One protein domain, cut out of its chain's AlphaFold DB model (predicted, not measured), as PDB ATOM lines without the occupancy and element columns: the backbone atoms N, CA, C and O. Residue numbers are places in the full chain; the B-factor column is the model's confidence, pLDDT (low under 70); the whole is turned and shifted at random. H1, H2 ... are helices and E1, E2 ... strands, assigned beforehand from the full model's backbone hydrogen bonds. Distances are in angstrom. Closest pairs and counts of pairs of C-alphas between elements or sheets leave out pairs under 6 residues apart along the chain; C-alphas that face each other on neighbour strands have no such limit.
ATOM      1  N   LEU A  50     -10.800   3.544 137.165       82.50
ATOM      2  CA  LEU A  50     -11.429   4.476 138.110       82.50
ATOM      3  C   LEU A  50     -10.871   4.380 139.534       82.50
ATOM      4  O   LEU A  50     -10.944   5.366 140.269       82.50
ATOM      5  N   ASN A  51     -10.310   3.233 139.925       83.12
ATOM      6  CA  ASN A  51      -9.805   2.989 141.276       83.12
ATOM      7  C   ASN A  51      -8.303   2.659 141.324       83.12
ATOM      8  O   ASN A  51      -7.837   2.024 142.264       83.12
ATOM      9  N   GLN A  52      -7.539   3.118 140.325       84.00
ATOM     10  CA  GLN A  52      -6.072   3.039 140.303       84.00
ATOM     11  C   GLN A  52      -5.525   1.622 140.550       84.00
ATOM     12  O   GLN A  52      -4.578   1.445 141.310       84.00
ATOM     13  N   CYS A  53      -6.136   0.625 139.912       85.25
ATOM     14  CA  CYS A  53      -5.778  -0.787 140.018       85.25
ATOM     15  C   CYS A  53      -6.033  -1.430 141.398       85.25
ATOM     16  O   CYS A  53      -5.710  -2.596 141.570       85.25
ATOM     17  N   ALA A  54      -6.666  -0.736 142.353       82.94
ATOM     18  CA  ALA A  54      -7.071  -1.321 143.633       82.94
ATOM     19  C   ALA A  54      -8.486  -1.918 143.562       82.94
ATOM     20  O   ALA A  54      -9.395  -1.311 142.980       82.94
ATOM     21  N   HIS A  55      -8.712  -3.070 144.200       84.19
ATOM     22  CA  HIS A  55     -10.021  -3.729 144.183       84.19
ATOM     23  C   HIS A  55     -11.097  -2.911 144.945       84.19
ATOM     24  O   HIS A  55     -10.999  -2.735 146.165       84.19
ATOM     25  N   PRO A  56     -12.156  -2.409 144.275       81.62
ATOM     26  CA  PRO A  56     -13.062  -1.397 144.838       81.62
ATOM     27  C   PRO A  56     -14.042  -1.922 145.898       81.62
ATOM     28  O   PRO A  56     -14.625  -1.114 146.629       81.62
ATOM     29  N   LEU A  57     -14.237  -3.244 145.973       84.94
ATOM     30  CA  LEU A  57     -15.120  -3.898 146.947       84.94
ATOM     31  C   LEU A  57     -14.390  -4.558 148.127       84.94
ATOM     32  O   LEU A  57     -15.053  -5.066 149.032       84.94
ATOM     33  N   GLU A  58     -13.056  -4.601 148.112       78.25
ATOM     34  CA  GLU A  58     -12.293  -5.341 149.127       78.25
ATOM     35  C   GLU A  58     -11.796  -4.434 150.251       78.25
ATOM     36  O   GLU A  58     -11.958  -4.741 151.430       78.25
ATOM     37  N   ALA A  59     -11.242  -3.275 149.898       65.69
ATOM     38  CA  ALA A  59     -10.987  -2.232 150.870       65.69
ATOM     39  C   ALA A  59     -12.267  -1.428 151.102       65.69
ATOM     40  O   ALA A  59     -13.024  -1.148 150.168       65.69
ATOM     41  N   ALA A  60     -12.466  -0.961 152.336       54.97
ATOM     42  CA  ALA A  60     -13.327   0.182 152.604       54.97
ATOM     43  C   ALA A  60     -12.714   1.404 151.904       54.97
ATOM     44  O   ALA A  60     -12.022   2.203 152.536       54.97
ATOM     45  N   SER A  61     -12.899   1.492 150.582       54.34
ATOM     46  CA  SER A  61     -12.452   2.612 149.773       54.34
ATOM     47  C   SER A  61     -12.993   3.862 150.444       54.34
ATOM     48  O   SER A  61     -14.201   4.014 150.587       54.34
ATOM     49  N   ALA A  62     -12.119   4.744 150.924       53.44
ATOM     50  CA  ALA A  62     -12.563   6.001 151.523       53.44
ATOM     51  C   ALA A  62     -13.272   6.887 150.479       53.44
ATOM     52  O   ALA A  62     -14.008   7.810 150.823       53.44
ATOM     53  N   ARG A  63     -13.070   6.594 149.186       65.69
ATOM     54  CA  ARG A  63     -13.635   7.352 148.078       65.69
ATOM     55  C   ARG A  63     -15.106   6.994 147.891       65.69
ATOM     56  O   ARG A  63     -15.494   5.830 147.788       65.69
ATOM     57  N   SER A  64     -15.949   8.020 147.861       68.25
ATOM     58  CA  SER A  64     -17.323   7.898 147.383       68.25
ATOM     59  C   SER A  64     -17.327   7.970 145.858       68.25
ATOM     60  O   SER A  64     -16.762   8.894 145.273       68.25
ATOM     61  N   PHE A  65     -17.996   7.017 145.212       76.19
ATOM     62  CA  PHE A  65     -18.137   6.974 143.754       76.19
ATOM     63  C   PHE A  65     -19.475   7.549 143.280       76.19
ATOM     64  O   PHE A  65     -19.837   7.394 142.116       76.19
ATOM     65  N   ILE A  66     -20.194   8.285 144.139       72.81
ATOM     66  CA  ILE A  66     -21.479   8.924 143.802       72.81
ATOM     67  C   ILE A  66     -21.357   9.827 142.561       72.81
ATOM     68  O   ILE A  66     -22.288   9.911 141.763       72.81
ATOM     69  N   ARG A  67     -20.198  10.463 142.344       72.19
ATOM     70  CA  ARG A  67     -19.938  11.310 141.164       72.19
ATOM     71  C   ARG A  67     -19.661  10.512 139.877       72.19
ATOM     72  O   ARG A  67     -19.741  11.070 138.789       72.19
ATOM     73  N   SER A  68     -19.412   9.207 139.982       75.44
ATOM     74  CA  SER A  68     -19.121   8.301 138.861       75.44
ATOM     75  C   SER A  68     -20.366   7.604 138.299       75.44
ATOM     76  O   SER A  68     -20.228   6.684 137.497       75.44
ATOM     77  N   ARG A  69     -21.580   8.061 138.645       69.06
ATOM     78  CA  ARG A  69     -22.872   7.514 138.166       69.06
ATOM     79  C   ARG A  69     -23.015   7.413 136.641       69.06
ATOM     80  O   ARG A  69     -23.860   6.670 136.169       69.06
ATOM     81  N   ARG A  70     -22.217   8.168 135.876       73.62
ATOM     82  CA  ARG A  70     -22.192   8.108 134.401       73.62
ATOM     83  C   ARG A  70     -21.219   7.063 133.835       73.62
ATOM     84  O   ARG A  70     -21.257   6.811 132.641       73.62
ATOM     85  N   LYS A  71     -20.330   6.509 134.664       78.69
ATOM     86  CA  LYS A  71     -19.276   5.556 134.269       78.69
ATOM     87  C   LYS A  71     -19.448   4.176 134.905       78.69
ATOM     88  O   LYS A  71     -18.959   3.198 134.360       78.69
ATOM     89  N   LEU A  72     -20.120   4.103 136.053       80.69
ATOM     90  CA  LEU A  72     -20.396   2.864 136.773       80.69
ATOM     91  C   LEU A  72     -21.905   2.658 136.917       80.69
ATOM     92  O   LEU A  72     -22.613   3.628 137.207       80.69
ATOM     93  N   PRO A  73     -22.403   1.415 136.792       81.19
ATOM     94  CA  PRO A  73     -23.795   1.115 137.091       81.19
ATOM     95  C   PRO A  73     -24.151   1.513 138.527       81.19
ATOM     96  O   PRO A  73     -23.409   1.233 139.468       81.19
ATOM     97  N   PHE A  74     -25.322   2.125 138.713       79.44
ATOM     98  CA  PHE A  74     -25.772   2.608 140.023       79.44
ATOM     99  C   PHE A  74     -25.793   1.506 141.097       79.44
ATOM    100  O   PHE A  74     -25.438   1.763 142.246       79.44
ATOM    101  N   ALA A  75     -26.120   0.269 140.710       78.12
ATOM    102  CA  ALA A  75     -26.127  -0.890 141.602       78.12
ATOM    103  C   ALA A  75     -24.764  -1.149 142.274       78.12
ATOM    104  O   ALA A  75     -24.728  -1.495 143.450       78.12
ATOM    105  N   TRP A  76     -23.650  -0.926 141.570       82.56
ATOM    106  CA  TRP A  76     -22.304  -1.087 142.128       82.56
ATOM    107  C   TRP A  76     -21.988  -0.038 143.197       82.56
ATOM    108  O   TRP A  76     -21.403  -0.366 144.227       82.56
ATOM    109  N   ILE A  77     -22.423   1.208 142.977       81.56
ATOM    110  CA  ILE A  77     -22.256   2.302 143.945       81.56
ATOM    111  C   ILE A  77     -23.057   1.988 145.214       81.56
ATOM    112  O   ILE A  77     -22.511   2.030 146.312       81.56
ATOM    113  N   VAL A  78     -24.323   1.583 145.061       82.25
ATOM    114  CA  VAL A  78     -25.183   1.192 146.191       82.25
ATOM    115  C   VAL A  78     -24.609  -0.007 146.945       82.25
ATOM    116  O   VAL A  78     -24.593  -0.002 148.177       82.25
ATOM    117  N   ALA A  79     -24.118  -1.025 146.230       82.75
ATOM    118  CA  ALA A  79     -23.516  -2.207 146.838       82.75
ATOM    119  C   ALA A  79     -22.286  -1.840 147.674       82.75
ATOM    120  O   ALA A  79     -22.192  -2.246 148.830       82.75
ATOM    121  N   GLN A  80     -21.381  -1.025 147.130       85.50
ATOM    122  CA  GLN A  80     -20.199  -0.564 147.852       85.50
ATOM    123  C   GLN A  80     -20.559   0.270 149.089       85.50
ATOM    124  O   GLN A  80     -19.993   0.035 150.157       85.50
ATOM    125  N   ASP A  81     -21.497   1.214 148.973       81.81
ATOM    126  CA  ASP A  81     -21.931   2.045 150.103       81.81
ATOM    127  C   ASP A  81     -22.584   1.192 151.206       81.81
ATOM    128  O   ASP A  81     -22.309   1.383 152.392       81.81
ATOM    129  N   THR A  82     -23.386   0.194 150.822       83.62
ATOM    130  CA  THR A  82     -24.041  -0.741 151.753       83.62
ATOM    131  C   THR A  82     -23.025  -1.632 152.463       83.62
ATOM    132  O   THR A  82     -23.062  -1.756 153.687       83.62
ATOM    133  N   LEU A  83     -22.095  -2.230 151.712       85.88
ATOM    134  CA  LEU A  83     -21.014  -3.048 152.264       85.88
ATOM    135  C   LEU A  83     -20.178  -2.236 153.256       85.88
ATOM    136  O   LEU A  83     -19.970  -2.668 154.387       85.88
ATOM    137  N   ARG A  84     -19.806  -1.006 152.886       82.88
ATOM    138  CA  ARG A  84     -19.075  -0.081 153.758       82.88
ATOM    139  C   ARG A  84     -19.840   0.238 155.040       82.88
ATOM    140  O   ARG A  84     -19.253   0.181 156.115       82.88
ATOM    141  N   ALA A  85     -21.130   0.559 154.943       81.38
ATOM    142  CA  ALA A  85     -21.960   0.877 156.107       81.38
ATOM    143  C   ALA A  85     -22.072  -0.301 157.091       81.38
ATOM    144  O   ALA A  85     -22.188  -0.092 158.298       81.38
ATOM    145  N   LEU A  86     -22.020  -1.537 156.588       83.25
ATOM    146  CA  LEU A  86     -22.108  -2.756 157.393       83.25
ATOM    147  C   LEU A  86     -20.749  -3.283 157.889       83.25
ATOM    148  O   LEU A  86     -20.742  -4.243 158.669       83.25
ATOM    149  N   ASP A  87     -19.639  -2.636 157.509       84.19
ATOM    150  CA  ASP A  87     -18.255  -3.098 157.723       84.19
ATOM    151  C   ASP A  87     -17.986  -4.456 157.051       84.19
ATOM    152  O   ASP A  87     -17.508  -5.415 157.656       84.19
ATOM    153  N   LEU A  88     -18.382  -4.550 155.783       87.50
ATOM    154  CA  LEU A  88     -18.254  -5.737 154.950       87.50
ATOM    155  C   LEU A  88     -17.455  -5.443 153.685       87.50
ATOM    156  O   LEU A  88     -17.426  -4.324 153.176       87.50
ATOM    157  N   SER A  89     -16.839  -6.495 153.166       88.88
ATOM    158  CA  SER A  89     -16.044  -6.492 151.942       88.88
ATOM    159  C   SER A  89     -16.349  -7.738 151.122       88.88
ATOM    160  O   SER A  89     -16.717  -8.771 151.680       88.88
ATOM    161  N   VAL A  90     -16.197  -7.655 149.803       89.00
ATOM    162  CA  VAL A  90     -16.201  -8.832 148.926       89.00
ATOM    163  C   VAL A  90     -14.754  -9.114 148.551       89.00
ATOM    164  O   VAL A  90     -14.135  -8.316 147.845       89.00
ATOM    165  N   ARG A  91     -14.217 -10.222 149.066       87.62
ATOM    166  CA  ARG A  91     -12.826 -10.642 148.870       87.62
ATOM    167  C   ARG A  91     -12.704 -11.608 147.712       87.62
ATOM    168  O   ARG A  91     -13.498 -12.543 147.617       87.62
ATOM    169  N   LEU A  92     -11.669 -11.408 146.899       88.62
ATOM    170  CA  LEU A  92     -11.187 -12.412 145.960       88.62
ATOM    171  C   LEU A  92     -10.384 -13.462 146.747       88.62
ATOM    172  O   LEU A  92      -9.336 -13.140 147.305       88.62
ATOM    173  N   THR A  93     -10.891 -14.691 146.827       90.12
ATOM    174  CA  THR A  93     -10.329 -15.781 147.656       90.12
ATOM    175  C   THR A  93      -9.155 -16.504 146.999       90.12
ATOM    176  O   THR A  93      -8.460 -17.299 147.642       90.12
ATOM    177  N   ASP A 422     -14.746 -18.030 144.305       84.81
ATOM    178  CA  ASP A 422     -13.808 -16.962 143.908       84.81
ATOM    179  C   ASP A 422     -14.051 -15.647 144.658       84.81
ATOM    180  O   ASP A 422     -13.107 -14.945 145.001       84.81
ATOM    181  N   PHE A 423     -15.313 -15.328 144.952       86.25
ATOM    182  CA  PHE A 423     -15.696 -14.135 145.698       86.25
ATOM    183  C   PHE A 423     -16.523 -14.509 146.921       86.25
ATOM    184  O   PHE A 423     -17.571 -15.146 146.791       86.25
ATOM    185  N   VAL A 424     -16.080 -14.073 148.102       87.50
ATOM    186  CA  VAL A 424     -16.765 -14.340 149.376       87.50
ATOM    187  C   VAL A 424     -16.878 -13.066 150.200       87.50
ATOM    188  O   VAL A 424     -16.004 -12.198 150.176       87.50
ATOM    189  N   LEU A 425     -17.986 -12.948 150.929       89.19
ATOM    190  CA  LEU A 425     -18.202 -11.853 151.860       89.19
ATOM    191  C   LEU A 425     -17.291 -12.014 153.080       89.19
ATOM    192  O   LEU A 425     -17.220 -13.081 153.685       89.19
ATOM    193  N   HIS A 426     -16.626 -10.936 153.466       88.12
ATOM    194  CA  HIS A 426     -15.701 -10.923 154.586       88.12
ATOM    195  C   HIS A 426     -15.914  -9.693 155.467       88.12
ATOM    196  O   HIS A 426     -16.102  -8.578 154.974       88.12
ATOM    197  N   SER A 427     -15.814  -9.899 156.777       86.50
ATOM    198  CA  SER A 427     -15.824  -8.865 157.809       86.50
ATOM    199  C   SER A 427     -14.487  -8.893 158.538       86.50
ATOM    200  O   SER A 427     -14.124  -9.925 159.092       86.50
ATOM    201  N   THR A 428     -13.796  -7.758 158.643       79.00
ATOM    202  CA  THR A 428     -12.547  -7.617 159.435       79.00
ATOM    203  C   THR A 428     -12.696  -8.171 160.853       79.00
ATOM    204  O   THR A 428     -11.812  -8.836 161.375       79.00
ATOM    205  N   THR A 429     -13.871  -7.961 161.445       79.06
ATOM    206  CA  THR A 429     -14.180  -8.385 162.812       79.06
ATOM    207  C   THR A 429     -14.666  -9.831 162.972       79.06
ATOM    208  O   THR A 429     -14.630 -10.319 164.106       79.06
ATOM    209  N   HIS A 430     -15.140 -10.504 161.910       82.25
ATOM    210  CA  HIS A 430     -15.799 -11.827 161.993       82.25
ATOM    211  C   HIS A 430     -15.214 -12.907 161.061       82.25
ATOM    212  O   HIS A 430     -15.616 -14.065 161.181       82.25
ATOM    213  N   GLY A 431     -14.296 -12.552 160.158       86.12
ATOM    214  CA  GLY A 431     -13.727 -13.461 159.164       86.12
ATOM    215  C   GLY A 431     -14.624 -13.641 157.934       86.12
ATOM    216  O   GLY A 431     -15.371 -12.733 157.540       86.12
ATOM    217  N   TYR A 432     -14.529 -14.814 157.305       87.50
ATOM    218  CA  TYR A 432     -15.328 -15.179 156.132       87.50
ATOM    219  C   TYR A 432     -16.764 -15.546 156.517       87.50
ATOM    220  O   TYR A 432     -17.011 -16.301 157.455       87.50
ATOM    221  N   ILE A 433     -17.728 -15.020 155.759       86.88
ATOM    222  CA  ILE A 433     -19.159 -15.230 155.987       86.88
ATOM    223  C   ILE A 433     -19.696 -16.112 154.864       86.88
ATOM    224  O   ILE A 433     -20.155 -15.631 153.828       86.88
ATOM    225  N   GLU A 434     -19.622 -17.420 155.077       79.88
ATOM    226  CA  GLU A 434     -20.132 -18.415 154.131       79.88
ATOM    227  C   GLU A 434     -21.597 -18.785 154.407       79.88
ATOM    228  O   GLU A 434     -22.359 -19.118 153.500       79.88
ATOM    229  N   THR A 435     -22.022 -18.709 155.668       76.31
ATOM    230  CA  THR A 435     -23.299 -19.271 156.120       76.31
ATOM    231  C   THR A 435     -24.149 -18.240 156.848       76.31
ATOM    232  O   THR A 435     -23.652 -17.233 157.353       76.31
ATOM    233  N   GLY A 436     -25.466 -18.470 156.883       75.19
ATOM    234  CA  GLY A 436     -26.379 -17.639 157.667       75.19
ATOM    235  C   GLY A 436     -26.405 -16.167 157.243       75.19
ATOM    236  O   GLY A 436     -26.711 -15.314 158.074       75.19
ATOM    237  N   LEU A 437     -26.104 -15.867 155.971       79.25
ATOM    238  CA  LEU A 437     -25.944 -14.503 155.458       79.25
ATOM    239  C   LEU A 437     -27.118 -13.593 155.840       79.25
ATOM    240  O   LEU A 437     -26.906 -12.494 156.339       79.25
ATOM    241  N   GLN A 438     -28.356 -14.063 155.676       81.00
ATOM    242  CA  GLN A 438     -29.544 -13.282 156.024       81.00
ATOM    243  C   GLN A 438     -29.581 -12.916 157.515       81.00
ATOM    244  O   GLN A 438     -29.842 -11.763 157.866       81.00
ATOM    245  N   SER A 439     -29.302 -13.881 158.393       79.00
ATOM    246  CA  SER A 439     -29.264 -13.678 159.843       79.00
ATOM    247  C   SER A 439     -28.120 -12.746 160.234       79.00
ATOM    248  O   SER A 439     -28.323 -11.822 161.021       79.00
ATOM    249  N   PHE A 440     -26.943 -12.932 159.631       83.31
ATOM    250  CA  PHE A 440     -25.771 -12.094 159.850       83.31
ATOM    251  C   PHE A 440     -26.030 -10.642 159.422       83.31
ATOM    252  O   PHE A 440     -25.867  -9.722 160.223       83.31
ATOM    253  N   LEU A 441     -26.518 -10.420 158.197       85.12
ATOM    254  CA  LEU A 441     -26.852  -9.088 157.685       85.12
ATOM    255  C   LEU A 441     -27.956  -8.423 158.510       85.12
ATOM    256  O   LEU A 441     -27.874  -7.225 158.782       85.12
ATOM    257  N   SER A 442     -28.961  -9.184 158.951       81.94
ATOM    258  CA  SER A 442     -30.028  -8.672 159.820       81.94
ATOM    259  C   SER A 442     -29.476  -8.229 161.175       81.94
ATOM    260  O   SER A 442     -29.781  -7.123 161.623       81.94
ATOM    261  N   ALA A 443     -28.610  -9.039 161.794       81.69
ATOM    262  CA  ALA A 443     -27.955  -8.711 163.057       81.69
ATOM    263  C   ALA A 443     -27.038  -7.485 162.925       81.69
ATOM    264  O   ALA A 443     -27.111  -6.575 163.749       81.69
ATOM    265  N   ARG A 444     -26.230  -7.402 161.858       83.00
ATOM    266  CA  ARG A 444     -25.374  -6.235 161.571       83.00
ATOM    267  C   ARG A 444     -26.191  -4.976 161.316       83.00
ATOM    268  O   ARG A 444     -25.887  -3.931 161.880       83.00
ATOM    269  N   SER A 445     -27.269  -5.081 160.547       81.81
ATOM    270  CA  SER A 445     -28.176  -3.962 160.284       81.81
ATOM    271  C   SER A 445     -28.893  -3.493 161.550       81.81
ATOM    272  O   SER A 445     -29.138  -2.299 161.714       81.81
ATOM    273  N   ALA A 446     -29.253  -4.415 162.445       77.06
ATOM    274  CA  ALA A 446     -29.831  -4.087 163.744       77.06
ATOM    275  C   ALA A 446     -28.797  -3.421 164.661       77.06
ATOM    276  O   ALA A 446     -29.109  -2.414 165.289       77.06
ATOM    277  N   ALA A 447     -27.559  -3.924 164.691       75.94
ATOM    278  CA  ALA A 447     -26.463  -3.341 165.459       75.94
ATOM    279  C   ALA A 447     -26.097  -1.932 164.968       75.94
ATOM    280  O   ALA A 447     -25.938  -1.031 165.787       75.94
ATOM    281  N   LEU A 448     -26.033  -1.722 163.648       76.31
ATOM    282  CA  LEU A 448     -25.803  -0.413 163.028       76.31
ATOM    283  C   LEU A 448     -26.935   0.569 163.356       76.31
ATOM    284  O   LEU A 448     -26.693   1.718 163.721       76.31
ATOM    285  N   ARG A 449     -28.190   0.112 163.281       70.75
ATOM    286  CA  ARG A 449     -29.332   0.928 163.705       70.75
ATOM    287  C   ARG A 449     -29.252   1.256 165.192       70.75
ATOM    288  O   ARG A 449     -29.425   2.408 165.547       70.75
ATOM    289  N   ALA A 450     -28.926   0.296 166.052       66.12
ATOM    290  CA  ALA A 450     -28.808   0.516 167.493       66.12
ATOM    291  C   ALA A 450     -27.623   1.417 167.890       66.12
ATOM    292  O   ALA A 450     -27.678   2.074 168.930       66.12
ATOM    293  N   SER A 451     -26.546   1.451 167.096       66.25
ATOM    294  CA  SER A 451     -25.399   2.331 167.343       66.25
ATOM    295  C   SER A 451     -25.664   3.776 166.911       66.25
ATOM    296  O   SER A 451     -25.087   4.694 167.512       66.25
ATOM    297  N   SER A 452     -26.569   3.979 165.941       66.56
ATOM    298  CA  SER A 452     -26.978   5.299 165.462       66.56
ATOM    299  C   SER A 452     -27.545   6.160 166.599       66.56
ATOM    300  O   SER A 452     -28.505   5.744 167.259       66.56
TER     301      SER A 452
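What this domain is: This is residues 50 to 93 and 422 to 452 of the 659 residues of an uncharacterized protein of Polyporus arcularius HHB13444 (UniProt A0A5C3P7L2). Two helices meet as a T, the end of H1 coming up to the middle of H2, and a small three-stranded sheet sits beside the place where they meet. A long winding stretch with no named element, residues 50 to 73, comes before H1 and lies mostly away from H2. The 75 printed residues hold two named helices and three named strands, along the chain H1, E1, E2, E3, H2; the sheet has the order E1, E2, E3, antiparallel throughout, and the class is mixed, helices and strands. The whole is compact, with a radius of gyration of the C-alphas of 13.1 A and spans of 34 by 31 by 18 A.

How they stand to each other: H1, residues 74 to 86, only grazes the sheet, with its residues 80 to 86. E1, residues 89 to 92, is an edge strand, antiparallel to E2, residues 423 to 427, at 139 degrees; N 89 and O 426 are within hydrogen-bond range at 2.9 A. E2 forms a hairpin with E3, residues 431 to 433, the other edge strand, at 125 degrees, with N 431 and O 427 at 2.8 A. H2, residues 437 to 451, is not on the sheet. H1 touches H2 with residue 86 alone, at a steep tilt of 67 degrees, the same way; the closest C-alphas, of Leu 86 and Arg 444, are 6.3 A apart. In H1 and H2 every O i to N i+4 pair is within hydrogen-bond range.

Where its parts are: H1 begins at C-alpha 74 (-25.772, 2.608, 140.023) and is 18.5 A long. E1 measures 9.7 A, E2 13.2 A and E3 6.5 A. H2, 20.6 A long, ends at C-alpha 451 (-25.399, 2.331, 167.343).

The domain as a whole: The C-alphas farthest apart, of Cys 53 and Ala 450, are 35.9 A apart. Residues 94 to 421 are not printed; C-alphas 93 and 422 are 5.2 A apart across the cut. The links printed whole between named elements are tight. Mean pLDDT of the printed part is 79.5, with residues 59 to 64, 69 and 450 to 452 under 70.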